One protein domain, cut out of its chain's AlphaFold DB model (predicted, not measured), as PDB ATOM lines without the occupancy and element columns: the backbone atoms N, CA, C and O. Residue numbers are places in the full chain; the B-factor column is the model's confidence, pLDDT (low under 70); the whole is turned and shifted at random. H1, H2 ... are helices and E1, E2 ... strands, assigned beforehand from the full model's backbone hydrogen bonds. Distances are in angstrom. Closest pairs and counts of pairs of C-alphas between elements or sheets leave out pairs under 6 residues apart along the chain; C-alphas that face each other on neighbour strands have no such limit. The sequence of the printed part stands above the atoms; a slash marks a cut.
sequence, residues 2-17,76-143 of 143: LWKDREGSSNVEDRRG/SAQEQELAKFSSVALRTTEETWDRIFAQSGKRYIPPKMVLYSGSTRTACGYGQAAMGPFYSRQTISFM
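Overview. This is residues 2 to 17 and 76 to 143 of the 143 residues of the protein "Putative neutral zinc metallopeptidase" of Proteobacteria bacterium CAG:139 (UniProt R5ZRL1). One long helix, H1, runs along one side of a flat model, and the chain folds back from its end through residues 104 to 112 to a short pair of parallel strands, E1 and E2, which sits loosely beside H1 near residues 83 to 91. Residues 2 to 11 cross over H1 on their way to E1, a small hairpin of E3 and E4 follows E2 away from the helix, and residues 129 to 143 make a tail with no named element. The printed part has 84 residues, with one named helix and four named strands in the order E1, H1, E2, E3, E4, in two separate two-stranded sheets, E1 with E2 parallel and E3 with E4 antiparallel; the class is mixed, helices and strands. The whole is only just loose, close to compact, with a radius of gyration of the C-alphas of 14.7 A, and its C-alphas span 41 by 36 by 16 A.

Arrangement. E1, residues 12 to 15, is the parallel neighbour of E2, residues 113 to 116, at 20 degrees between their directions. N 13 and O 113 are 2.8 A apart and N 115 and O 13 2.8 A, both within hydrogen-bond range. The closest C-alphas of E1 and H1, residues 77 to 103, are those of Val 12 and Ser 87, 6.5 A apart. Those of H1 and E2 are Ala 83 and Leu 115, 7.7 A apart. In H1 every O i to N i+4 pair is within hydrogen-bond range. E2 and E3, residues 119 to 122, meet only through their tight link of 2 residues. E3 and E4, residues 125 to 128, form an antiparallel hairpin at 148 degrees, with N 120 and O 127 2.8 A apart and N 122 and O 125 2.8 A, within hydrogen-bond range. H1 is apart from E3 and E4; E1 and E3 are only just apart, at 8.3 A.

Along the chain. E1 begins at C-alpha 12, (-34.957, 46.768, 24.658), and is 9.6 A long from first to last C-alpha. H1 runs 39.7 A from C-alpha 77 at (-31.817, 61.136, 35.544) to C-alpha 103 at (-56.925, 40.459, 12.864). E2 measures 10.0 A and E3 9.3 A. E4 measures 10.0 A and ends at C-alpha 128, (-23.222, 57.914, 16.333).

Size, cuts and confidence. The two C-alphas farthest apart are those of Ser 76 and Gly 105, 43.1 A. Residues 18 to 75 are not printed, and C-alphas 17 and 76 are 12.2 A apart across this cut, which lies in the link from E1 to H1. Of the links that are printed whole, E2 to E3 and E3 to E4 are tight, and H1 to E2, with 9 residues, is short. The mean pLDDT of the printed part is 75.0, and residues 118 to 143 are under 70.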
ATOM      1  N   LEU A   2     -49.367  58.957  33.015       71.88
ATOM      2  CA  LEU A   2     -49.943  57.597  32.877       71.88
ATOM      3  C   LEU A   2     -48.976  56.474  32.447       71.88
ATOM      4  O   LEU A   2     -49.364  55.311  32.402       71.88
ATOM      5  N   TRP A   3     -47.741  56.809  32.082       79.19
ATOM      6  CA  TRP A   3     -46.768  55.853  31.549       79.19
ATOM      7  C   TRP A   3     -45.762  55.363  32.602       79.19
ATOM      8  O   TRP A   3     -45.112  54.347  32.386       79.19
ATOM      9  N   LYS A   4     -45.629  56.061  33.742       75.75
ATOM     10  CA  LYS A   4     -44.608  55.753  34.763       75.75
ATOM     11  C   LYS A   4     -44.873  54.435  35.502       75.75
ATOM     12  O   LYS A   4     -43.909  53.819  35.950       75.75
ATOM     13  N   ASP A   5     -46.126  53.990  35.538       79.81
ATOM     14  CA  ASP A   5     -46.560  52.752  36.202       79.81
ATOM     15  C   ASP A   5     -46.725  51.570  35.231       79.81
ATOM     16  O   ASP A   5     -47.184  50.502  35.623       79.81
ATOM     17  N   ARG A   6     -46.381  51.750  33.947       82.38
ATOM     18  CA  ARG A   6     -46.489  50.693  32.934       82.38
ATOM     19  C   ARG A   6     -45.197  49.900  32.818       82.38
ATOM     20  O   ARG A   6     -44.102  50.457  32.924       82.38
ATOM     21  N   GLU A   7     -45.341  48.611  32.538       85.31
ATOM     22  CA  GLU A   7     -44.211  47.753  32.208       85.31
ATOM     23  C   GLU A   7     -43.613  48.130  30.848       85.31
ATOM     24  O   GLU A   7     -44.316  48.443  29.884       85.31
ATOM     25  N   GLY A   8     -42.283  48.110  30.779       85.31
ATOM     26  CA  GLY A   8     -41.537  48.324  29.547       85.31
ATOM     27  C   GLY A   8     -41.530  47.093  28.637       85.31
ATOM     28  O   GLY A   8     -41.938  45.996  29.030       85.31
ATOM     29  N   SER A   9     -41.064  47.259  27.402       87.75
ATOM     30  CA  SER A   9     -40.824  46.135  26.492       87.75
ATOM     31  C   SER A   9     -39.562  45.373  26.899       87.75
ATOM     32  O   SER A   9     -38.547  45.978  27.251       87.75
ATOM     33  N   SER A  10     -39.613  44.044  26.804       87.31
ATOM     34  CA  SER A  10     -38.447  43.169  26.970       87.31
ATOM     35  C   SER A  10     -37.528  43.150  25.743       87.31
ATOM     36  O   SER A  10     -36.449  42.571  25.803       87.31
ATOM     37  N   ASN A  11     -37.931  43.775  24.630       86.00
ATOM     38  CA  ASN A  11     -37.145  43.851  23.395       86.00
ATOM     39  C   ASN A  11     -36.226  45.083  23.348       86.00
ATOM     40  O   ASN A  11     -35.803  45.506  22.271       86.00
ATOM     41  N   VAL A  12     -35.906  45.658  24.513       84.44
ATOM     42  CA  VAL A  12     -34.957  46.768  24.658       84.44
ATOM     43  C   VAL A  12     -33.605  46.232  25.119       84.44
ATOM     44  O   VAL A  12     -33.498  45.589  26.159       84.44
ATOM     45  N   GLU A  13     -32.565  46.521  24.349       83.00
ATOM     46  CA  GLU A  13     -31.178  46.206  24.659       83.00
ATOM     47  C   GLU A  13     -30.441  47.500  25.008       83.00
ATOM     48  O   GLU A  13     -30.311  48.397  24.175       83.00
ATOM     49  N   ASP A  14     -29.990  47.621  26.254       82.75
ATOM     50  CA  ASP A  14     -29.274  48.801  26.729       82.75
ATOM     51  C   ASP A  14     -27.762  48.586  26.626       82.75
ATOM     52  O   ASP A  14     -27.161  47.904  27.448       82.75
ATOM     53  N   ARG A  15     -27.170  49.171  25.586       79.19
ATOM     54  CA  ARG A  15     -25.732  49.187  25.286       79.19
ATOM     55  C   ARG A  15     -25.095  50.536  25.612       79.19
ATOM     56  O   ARG A  15     -24.038  50.898  25.088       79.19
ATOM     57  N   ARG A  16     -25.764  51.373  26.409       79.62
ATOM     58  CA  ARG A  16     -25.200  52.662  26.809       79.62
ATOM     59  C   ARG A  16     -23.999  52.416  27.721       79.62
ATOM     60  O   ARG A  16     -24.073  51.657  28.678       79.62
ATOM     61  N   GLY A  17     -22.874  53.046  27.403       70.81
ATOM     62  CA  GLY A  17     -21.599  52.818  28.077       70.81
ATOM     63  C   GLY A  17     -20.773  51.675  27.501       70.81
ATOM     64  O   GLY A  17     -19.596  51.568  27.838       70.81
ATOM     65  N   SER A  76     -27.611  60.103  33.194       84.38
ATOM     66  CA  SER A  76     -28.347  61.161  33.887       84.38
ATOM     67  C   SER A  76     -29.787  60.737  34.214       84.38
ATOM     68  O   SER A  76     -30.357  59.842  33.583       84.38
ATOM     69  N   ALA A  77     -30.418  61.401  35.188       84.62
ATOM     70  CA  ALA A  77     -31.817  61.136  35.544       84.62
ATOM     71  C   ALA A  77     -32.764  61.318  34.340       84.62
ATOM     72  O   ALA A  77     -33.707  60.548  34.159       84.62
ATOM     73  N   GLN A  78     -32.466  62.291  33.479       81.00
ATOM     74  CA  GLN A  78     -33.202  62.574  32.251       81.00
ATOM     75  C   GLN A  78     -33.052  61.442  31.222       81.00
ATOM     76  O   GLN A  78     -34.040  61.020  30.623       81.00
ATOM     77  N   GLU A  79     -31.844  60.899  31.038       78.75
ATOM     78  CA  GLU A  79     -31.610  59.752  30.145       78.75
ATOM     79  C   GLU A  79     -32.298  58.477  30.642       78.75
ATOM     80  O   GLU A  79     -32.746  57.654  29.839       78.75
ATOM     81  N   GLN A  80     -32.386  58.286  31.959       83.56
ATOM     82  CA  GLN A  80     -33.125  57.172  32.549       83.56
ATOM     83  C   GLN A  80     -34.635  57.335  32.337       83.56
ATOM     84  O   GLN A  80     -35.309  56.378  31.949       83.56
ATOM     85  N   GLU A  81     -35.164  58.550  32.518       83.25
ATOM     86  CA  GLU A  81     -36.575  58.851  32.258       83.25
ATOM     87  C   GLU A  81     -36.932  58.615  30.784       83.25
ATOM     88  O   GLU A  81     -37.931  57.955  30.485       83.25
ATOM     89  N   LEU A  82     -36.074  59.067  29.865       84.94
ATOM     90  CA  LEU A  82     -36.259  58.882  28.428       84.94
ATOM     91  C   LEU A  82     -36.159  57.409  28.008       84.94
ATOM     92  O   LEU A  82     -36.951  56.954  27.180       84.94
ATOM     93  N   ALA A  83     -35.228  56.645  28.588       85.88
ATOM     94  CA  ALA A  83     -35.112  55.209  28.339       85.88
ATOM     95  C   ALA A  83     -36.370  54.455  28.794       85.88
ATOM     96  O   ALA A  83     -36.913  53.643  28.042       85.88
ATOM     97  N   LYS A  84     -36.890  54.776  29.988       86.31
ATOM     98  CA  LYS A  84     -38.134  54.187  30.499       86.31
ATOM     99  C   LYS A  84     -39.326  54.550  29.613       86.31
ATOM    100  O   LYS A  84     -40.101  53.669  29.245       86.31
ATOM    101  N   PHE A  85     -39.449  55.819  29.227       88.88
ATOM    102  CA  PHE A  85     -40.492  56.270  28.309       88.88
ATOM    103  C   PHE A  85     -40.434  55.518  26.971       88.88
ATOM    104  O   PHE A  85     -41.449  54.997  26.513       88.88
ATOM    105  N   SER A  86     -39.242  55.396  26.384       88.69
ATOM    106  CA  SER A  86     -39.033  54.701  25.107       88.69
ATOM    107  C   SER A  86     -39.378  53.212  25.198       88.69
ATOM    108  O   SER A  86     -40.007  52.671  24.292       88.69
ATOM    109  N   SER A  87     -39.045  52.562  26.316       88.25
ATOM    110  CA  SER A  87     -39.397  51.160  26.568       88.25
ATOM    111  C   SER A  87     -40.913  50.939  26.669       88.25
ATOM    112  O   SER A  87     -41.439  49.991  26.083       88.25
ATOM    113  N   VAL A  88     -41.642  51.837  27.345       90.50
ATOM    114  CA  VAL A  88     -43.115  51.783  27.438       90.50
ATOM    115  C   VAL A  88     -43.773  52.092  26.089       90.50
ATOM    116  O   VAL A  88     -44.770  51.463  25.717       90.50
ATOM    117  N   ALA A  89     -43.213  53.033  25.326       89.50
ATOM    118  CA  ALA A  89     -43.678  53.337  23.977       89.50
ATOM    119  C   ALA A  89     -43.512  52.129  23.040       89.50
ATOM    120  O   ALA A  89     -44.442  51.806  22.295       89.50
ATOM    121  N   LEU A  90     -42.379  51.417  23.121       89.25
ATOM    122  CA  LEU A  90     -42.159  50.185  22.364       89.25
ATOM    123  C   LEU A  90     -43.175  49.108  22.748       89.25
ATOM    124  O   LEU A  90     -43.828  48.570  21.860       89.25
ATOM    125  N   ARG A  91     -43.392  48.868  24.049       89.75
ATOM    126  CA  ARG A  91     -44.386  47.892  24.530       89.75
ATOM    127  C   ARG A  91     -45.774  48.176  23.964       89.75
ATOM    128  O   ARG A  91     -46.418  47.296  23.406       89.75
ATOM    129  N   THR A  92     -46.211  49.430  24.063       89.00
ATOM    130  CA  THR A  92     -47.532  49.851  23.569       89.00
ATOM    131  C   THR A  92     -47.642  49.656  22.051       89.00
ATOM    132  O   THR A  92     -48.695  49.274  21.533       89.00
ATOM    133  N   THR A  93     -46.544  49.895  21.331       89.38
ATOM    134  CA  THR A  93     -46.460  49.686  19.881       89.38
ATOM    135  C   THR A  93     -46.580  48.201  19.544       89.38
ATOM    136  O   THR A  93     -47.375  47.840  18.679       89.38
ATOM    137  N   GLU A  94     -45.857  47.335  20.254       90.94
ATOM    138  CA  GLU A  94     -45.914  45.880  20.079       90.94
ATOM    139  C   GLU A  94     -47.321  45.332  20.312       90.94
ATOM    140  O   GLU A  94     -47.835  44.622  19.457       90.94
ATOM    141  N   GLU A  95     -47.977  45.722  21.406       91.88
ATOM    142  CA  GLU A  95     -49.349  45.295  21.719       91.88
ATOM    143  C   GLU A  95     -50.360  45.741  20.657       91.88
ATOM    144  O   GLU A  95     -51.288  45.007  20.304       91.88
ATOM    145  N   THR A  96     -50.187  46.957  20.135       92.88
ATOM    146  CA  THR A  96     -51.066  47.504  19.097       92.88
ATOM    147  C   THR A  96     -50.907  46.734  17.790       92.88
ATOM    148  O   THR A  96     -51.902  46.318  17.191       92.88
ATOM    149  N   TRP A  97     -49.667  46.515  17.351       93.88
ATOM    150  CA  TRP A  97     -49.392  45.808  16.102       93.88
ATOM    151  C   TRP A  97     -49.696  44.320  16.184       93.88
ATOM    152  O   TRP A  97     -50.216  43.776  15.214       93.88
ATOM    153  N   ASP A  98     -49.459  43.676  17.325       92.75
ATOM    154  CA  ASP A  98     -49.818  42.273  17.529       92.75
ATOM    155  C   ASP A  98     -51.324  42.059  17.323       92.75
ATOM    156  O   ASP A  98     -51.737  41.194  16.547       92.75
ATOM    157  N   ARG A  99     -52.157  42.950  17.881       92.62
ATOM    158  CA  ARG A  99     -53.611  42.931  17.665       92.62
ATOM    159  C   ARG A  99     -53.991  43.132  16.196       92.62
ATOM    160  O   ARG A  99     -54.849  42.413  15.690       92.62
ATOM    161  N   ILE A 100     -53.383  44.105  15.516       93.31
ATOM    162  CA  ILE A 100     -53.675  44.406  14.102       93.31
ATOM    163  C   ILE A 100     -53.285  43.224  13.205       93.31
ATOM    164  O   ILE A 100     -54.055  42.812  12.338       93.31
ATOM    165  N   PHE A 101     -52.102  42.644  13.420       93.38
ATOM    166  CA  PHE A 101     -51.631  41.506  12.637       93.38
ATOM    167  C   PHE A 101     -52.496  40.269  12.881       93.38
ATOM    168  O   PHE A 101     -52.897  39.631  11.904       93.38
ATOM    169  N   ALA A 102     -52.877  40.000  14.134       93.19
ATOM    170  CA  ALA A 102     -53.778  38.904  14.481       93.19
ATOM    171  C   ALA A 102     -55.131  39.012  13.756       93.19
ATOM    172  O   ALA A 102     -55.624  38.016  13.229       93.19
ATOM    173  N   GLN A 103     -55.696  40.221  13.638       93.50
ATOM    174  CA  GLN A 103     -56.925  40.459  12.864       93.50
ATOM    175  C   GLN A 103     -56.763  40.149  11.369       93.50
ATOM    176  O   GLN A 103     -57.716  39.740  10.715       93.50
ATOM    177  N   SER A 104     -55.554  40.307  10.828       92.31
ATOM    178  CA  SER A 104     -55.226  39.967   9.437       92.31
ATOM    179  C   SER A 104     -54.796  38.506   9.229       92.31
ATOM    180  O   SER A 104     -54.351  38.154   8.137       92.31
ATOM    181  N   GLY A 105     -54.881  37.658  10.263       93.19
ATOM    182  CA  GLY A 105     -54.411  36.269  10.215       93.19
ATOM    183  C   GLY A 105     -52.889  36.134  10.089       93.19
ATOM    184  O   GLY A 105     -52.389  35.079   9.704       93.19
ATOM    185  N   LYS A 106     -52.139  37.202  10.382       93.12
ATOM    186  CA  LYS A 106     -50.676  37.235  10.334       93.12
ATOM    187  C   LYS A 106     -50.103  37.283  11.744       93.12
ATOM    188  O   LYS A 106     -50.762  37.698  12.690       93.12
ATOM    189  N   ARG A 107     -48.836  36.896  11.875       90.62
ATOM    190  CA  ARG A 107     -48.076  37.036  13.119       90.62
ATOM    191  C   ARG A 107     -47.186  38.269  13.041       90.62
ATOM    192  O   ARG A 107     -46.434  38.418  12.078       90.62
ATOM    193  N   TYR A 108     -47.262  39.129  14.049       91.00
ATOM    194  CA  TYR A 108     -46.332  40.241  14.200       91.00
ATOM    195  C   TYR A 108     -44.989  39.742  14.751       91.00
ATOM    196  O   TYR A 108     -44.946  38.868  15.620       91.00
ATOM    197  N   ILE A 109     -43.887  40.288  14.234       89.81
ATOM    198  CA  ILE A 109     -42.534  40.020  14.732       89.81
ATOM    199  C   ILE A 109     -42.065  41.289  15.452       89.81
ATOM    200  O   ILE A 109     -41.835  42.300  14.784       89.81
ATOM    201  N   PRO A 110     -41.943  41.272  16.792       87.06
ATOM    202  CA  PRO A 110     -41.553  42.460  17.535       87.06
ATOM    203  C   PRO A 110     -40.103  42.868  17.208       87.06
ATOM    204  O   PRO A 110     -39.213  42.010  17.196       87.06
ATOM    205  N   PRO A 111     -39.840  44.158  16.926       83.56
ATOM    206  CA  PRO A 111     -38.503  44.649  16.629       83.56
ATOM    207  C   PRO A 111     -37.672  44.795  17.907       83.56
ATOM    208  O   PRO A 111     -38.195  45.081  18.982       83.56
ATOM    209  N   LYS A 112     -36.350  44.676  17.770       85.56
ATOM    210  CA  LYS A 112     -35.408  44.935  18.864       85.56
ATOM    211  C   LYS A 112     -34.974  46.401  18.863       85.56
ATOM    212  O   LYS A 112     -34.487  46.895  17.847       85.56
ATOM    213  N   MET A 113     -35.116  47.084  19.995       86.06
ATOM    214  CA  MET A 113     -34.650  48.459  20.192       86.06
ATOM    215  C   MET A 113     -33.318  48.450  20.937       86.06
ATOM    216  O   MET A 113     -33.216  47.838  21.992       86.06
ATOM    217  N   VAL A 114     -32.311  49.152  20.418       84.19
ATOM    218  CA  VAL A 114     -30.989  49.251  21.053       84.19
ATOM    219  C   VAL A 114     -30.754  50.685  21.523       84.19
ATOM    220  O   VAL A 114     -30.757  51.607  20.708       84.19
ATOM    221  N   LEU A 115     -30.530  50.874  22.822       83.44
ATOM    222  CA  LEU A 115     -30.083  52.142  23.403       83.44
ATOM    223  C   LEU A 115     -28.554  52.136  23.460       83.44
ATOM    224  O   LEU A 115     -27.971  51.144  23.872       83.44
ATOM    225  N   TYR A 116     -27.878  53.208  23.051       78.44
ATOM    226  CA  TYR A 116     -26.410  53.277  23.062       78.44
ATOM    227  C   TYR A 116     -25.923  54.705  23.320       78.44
ATOM    228  O   TYR A 116     -26.643  55.667  23.049       78.44
ATOM    229  N   SER A 117     -24.708  54.852  23.854       70.12
ATOM    230  CA  SER A 117     -24.056  56.152  24.062       70.12
ATOM    231  C   SER A 117     -22.768  56.232  23.238       70.12
ATOM    232  O   SER A 117     -22.074  55.237  23.039       70.12
ATOM    233  N   GLY A 118     -22.473  57.407  22.677       67.75
ATOM    234  CA  GLY A 118     -21.320  57.597  21.792       67.75
ATOM    235  C   GLY A 118     -21.533  57.006  20.397       67.75
ATOM    236  O   GLY A 118     -22.026  57.703  19.513       67.75
ATOM    237  N   SER A 119     -21.161  55.745  20.180       58.03
ATOM    238  CA  SER A 119     -21.278  55.089  18.872       58.03
ATOM    239  C   SER A 119     -21.563  53.596  18.985       58.03
ATOM    240  O   SER A 119     -21.014  52.938  19.863       58.03
ATOM    241  N   THR A 120     -22.348  53.046  18.059       60.53
ATOM    242  CA  THR A 120     -22.627  51.608  17.970       60.53
ATOM    243  C   THR A 120     -22.352  51.077  16.566       60.53
ATOM    244  O   THR A 120     -22.494  51.800  15.577       60.53
ATOM    245  N   ARG A 121     -21.951  49.807  16.460       58.47
ATOM    246  CA  ARG A 121     -21.807  49.134  15.164       58.47
ATOM    247  C   ARG A 121     -23.198  48.724  14.683       58.47
ATOM    248  O   ARG A 121     -23.847  47.892  15.312       58.47
ATOM    249  N   THR A 122     -23.660  49.318  13.592       62.19
ATOM    250  CA  THR A 122     -24.924  48.972  12.938       62.19
ATOM    251  C   THR A 122     -24.670  47.999  11.789       62.19
ATOM    252  O   THR A 122     -23.536  47.810  11.349       62.19
ATOM    253  N   ALA A 123     -25.733  47.382  11.269       57.62
ATOM    254  CA  ALA A 123     -25.633  46.498  10.107       57.62
ATOM    255  C   ALA A 123     -25.094  47.211   8.846       57.62
ATOM    256  O   ALA A 123     -24.577  46.550   7.952       57.62
ATOM    257  N   CYS A 124     -25.184  48.544   8.783       56.94
ATOM    258  CA  CYS A 124     -24.739  49.354   7.648       56.94
ATOM    259  C   CYS A 124     -23.470  50.189   7.922       56.94
ATOM    260  O   CYS A 124     -23.071  50.962   7.054       56.94
ATOM    261  N   GLY A 125     -22.846  50.097   9.106       63.03
ATOM    262  CA  GLY A 125     -21.646  50.879   9.436       63.03
ATOM    263  C   GLY A 125     -21.521  51.274  10.911       63.03
ATOM    264  O   GLY A 125     -21.837  50.497  11.810       63.03
ATOM    265  N   TYR A 126     -21.012  52.481  11.167       55.47
ATOM    266  CA  TYR A 126     -20.896  53.065  12.508       55.47
ATOM    267  C   TYR A 126     -22.004  54.105  12.711       55.47
ATOM    268  O   TYR A 126     -22.057  55.100  11.995       55.47
ATOM    269  N   GLY A 127     -22.893  53.878  13.679       58.16
ATOM    270  CA  GLY A 127     -23.903  54.850  14.103       58.16
ATOM    271  C   GLY A 127     -23.382  55.690  15.265       58.16
ATOM    272  O   GLY A 127     -22.806  55.135  16.199       58.16
ATOM    273  N   GLN A 128     -23.573  57.009  15.232       54.41
ATOM    274  CA  GLN A 128     -23.222  57.914  16.333       54.41
ATOM    275  C   GLN A 128     -24.485  58.389  17.061       54.41
ATOM    276  O   GLN A 128     -25.456  58.789  16.428       54.41
ATOM    277  N   ALA A 129     -24.450  58.426  18.394       58.16
ATOM    278  CA  ALA A 129     -25.568  58.846  19.242       58.16
ATOM    279  C   ALA A 129     -25.975  60.315  19.005       58.16
ATOM    280  O   ALA A 129     -27.115  60.693  19.259       58.16
ATOM    281  N   ALA A 130     -25.071  61.131  18.449       54.09
ATOM    282  CA  ALA A 130     -25.347  62.506  18.029       54.09
ATOM    283  C   ALA A 130     -26.269  62.610  16.793       54.09
ATOM    284  O   ALA A 130     -26.761  63.694  16.496       54.09
ATOM    285  N   MET A 131     -26.517  61.508  16.071       51.34
ATOM    286  CA  MET A 131     -27.306  61.501  14.828       51.34
ATOM    287  C   MET A 131     -28.818  61.306  15.038       51.34
ATOM    288  O   MET A 131     -29.576  61.256  14.069       51.34
ATOM    289  N   GLY A 132     -29.283  61.234  16.290       46.53
ATOM    290  CA  GLY A 132     -30.698  61.046  16.618       46.53
ATOM    291  C   GLY A 132     -31.234  59.638  16.287       46.53
ATOM    292  O   GLY A 132     -30.546  58.819  15.675       46.53
ATOM    293  N   PRO A 133     -32.482  59.317  16.683       56.94
ATOM    294  CA  PRO A 133     -33.019  57.948  16.692       56.94
ATOM    295  C   PRO A 133     -33.334  57.353  15.305       56.94
ATOM    296  O   PRO A 133     -33.913  56.272  15.223       56.94
ATOM    297  N   PHE A 134     -32.982  58.032  14.207       50.78
ATOM    298  CA  PHE A 134     -33.415  57.671  12.852       50.78
ATOM    299  C   PHE A 134     -32.312  57.099  11.946       50.78
ATOM    300  O   PHE A 134     -32.603  56.744  10.801       50.78
ATOM    301  N   TYR A 135     -31.062  56.971  12.411       47.00
ATOM    302  CA  TYR A 135     -29.957  56.553  11.537       47.00
ATOM    303  C   TYR A 135     -29.691  55.039  11.533       47.00
ATOM    304  O   TYR A 135     -28.873  54.514  12.282       47.00
ATOM    305  N   SER A 136     -30.433  54.352  10.660       49.06
ATOM    306  CA  SER A 136     -30.025  53.223   9.801       49.06
ATOM    307  C   SER A 136     -31.297  52.529   9.308       49.06
ATOM    308  O   SER A 136     -31.716  51.496   9.834       49.06
ATOM    309  N   ARG A 137     -31.935  53.090   8.275       42.78
ATOM    310  CA  ARG A 137     -32.883  52.318   7.469       42.78
ATOM    311  C   ARG A 137     -32.089  51.272   6.686       42.78
ATOM    312  O   ARG A 137     -31.522  51.603   5.652       42.78
ATOM    313  N   GLN A 138     -32.097  50.018   7.128       40.84
ATOM    314  CA  GLN A 138     -31.837  48.902   6.222       40.84
ATOM    315  C   GLN A 138     -32.807  47.747   6.516       40.84
ATOM    316  O   GLN A 138     -32.703  47.048   7.516       40.84
ATOM    317  N   THR A 139     -33.772  47.633   5.601       36.75
ATOM    318  CA  THR A 139     -34.518  46.432   5.201       36.75
ATOM    319  C   THR A 139     -35.445  45.770   6.229       36.75
ATOM    320  O   THR A 139     -35.153  44.718   6.788       36.75
ATOM    321  N   ILE A 140     -36.675  46.288   6.323       33.69
ATOM    322  CA  ILE A 140     -37.846  45.400   6.393       33.69
ATOM    323  C   ILE A 140     -37.908  44.709   5.025       33.69
ATOM    324  O   ILE A 140     -38.456  45.259   4.070       33.69
ATOM    325  N   SER A 141     -37.251  43.556   4.898       24.19
ATOM    326  CA  SER A 141     -37.467  42.667   3.759       24.19
ATOM    327  C   SER A 141     -38.703  41.852   4.096       24.19
ATOM    328  O   SER A 141     -38.622  40.894   4.858       24.19
ATOM    329  N   PHE A 142     -39.860  42.268   3.582       32.31
ATOM    330  CA  PHE A 142     -40.973  41.339   3.431       32.31
ATOM    331  C   PHE A 142     -40.572  40.353   2.330       32.31
ATOM    332  O   PHE A 142     -40.621  40.689   1.148       32.31
ATOM    333  N   MET A 143     -40.128  39.168   2.739       31.23
ATOM    334  CA  MET A 143     -40.268  37.938   1.962       31.23
ATOM    335  C   MET A 143     -41.123  36.980   2.776       31.23
ATOM    336  O   MET A 143     -40.926  36.940   4.012       31.23
TER     337      MET A 143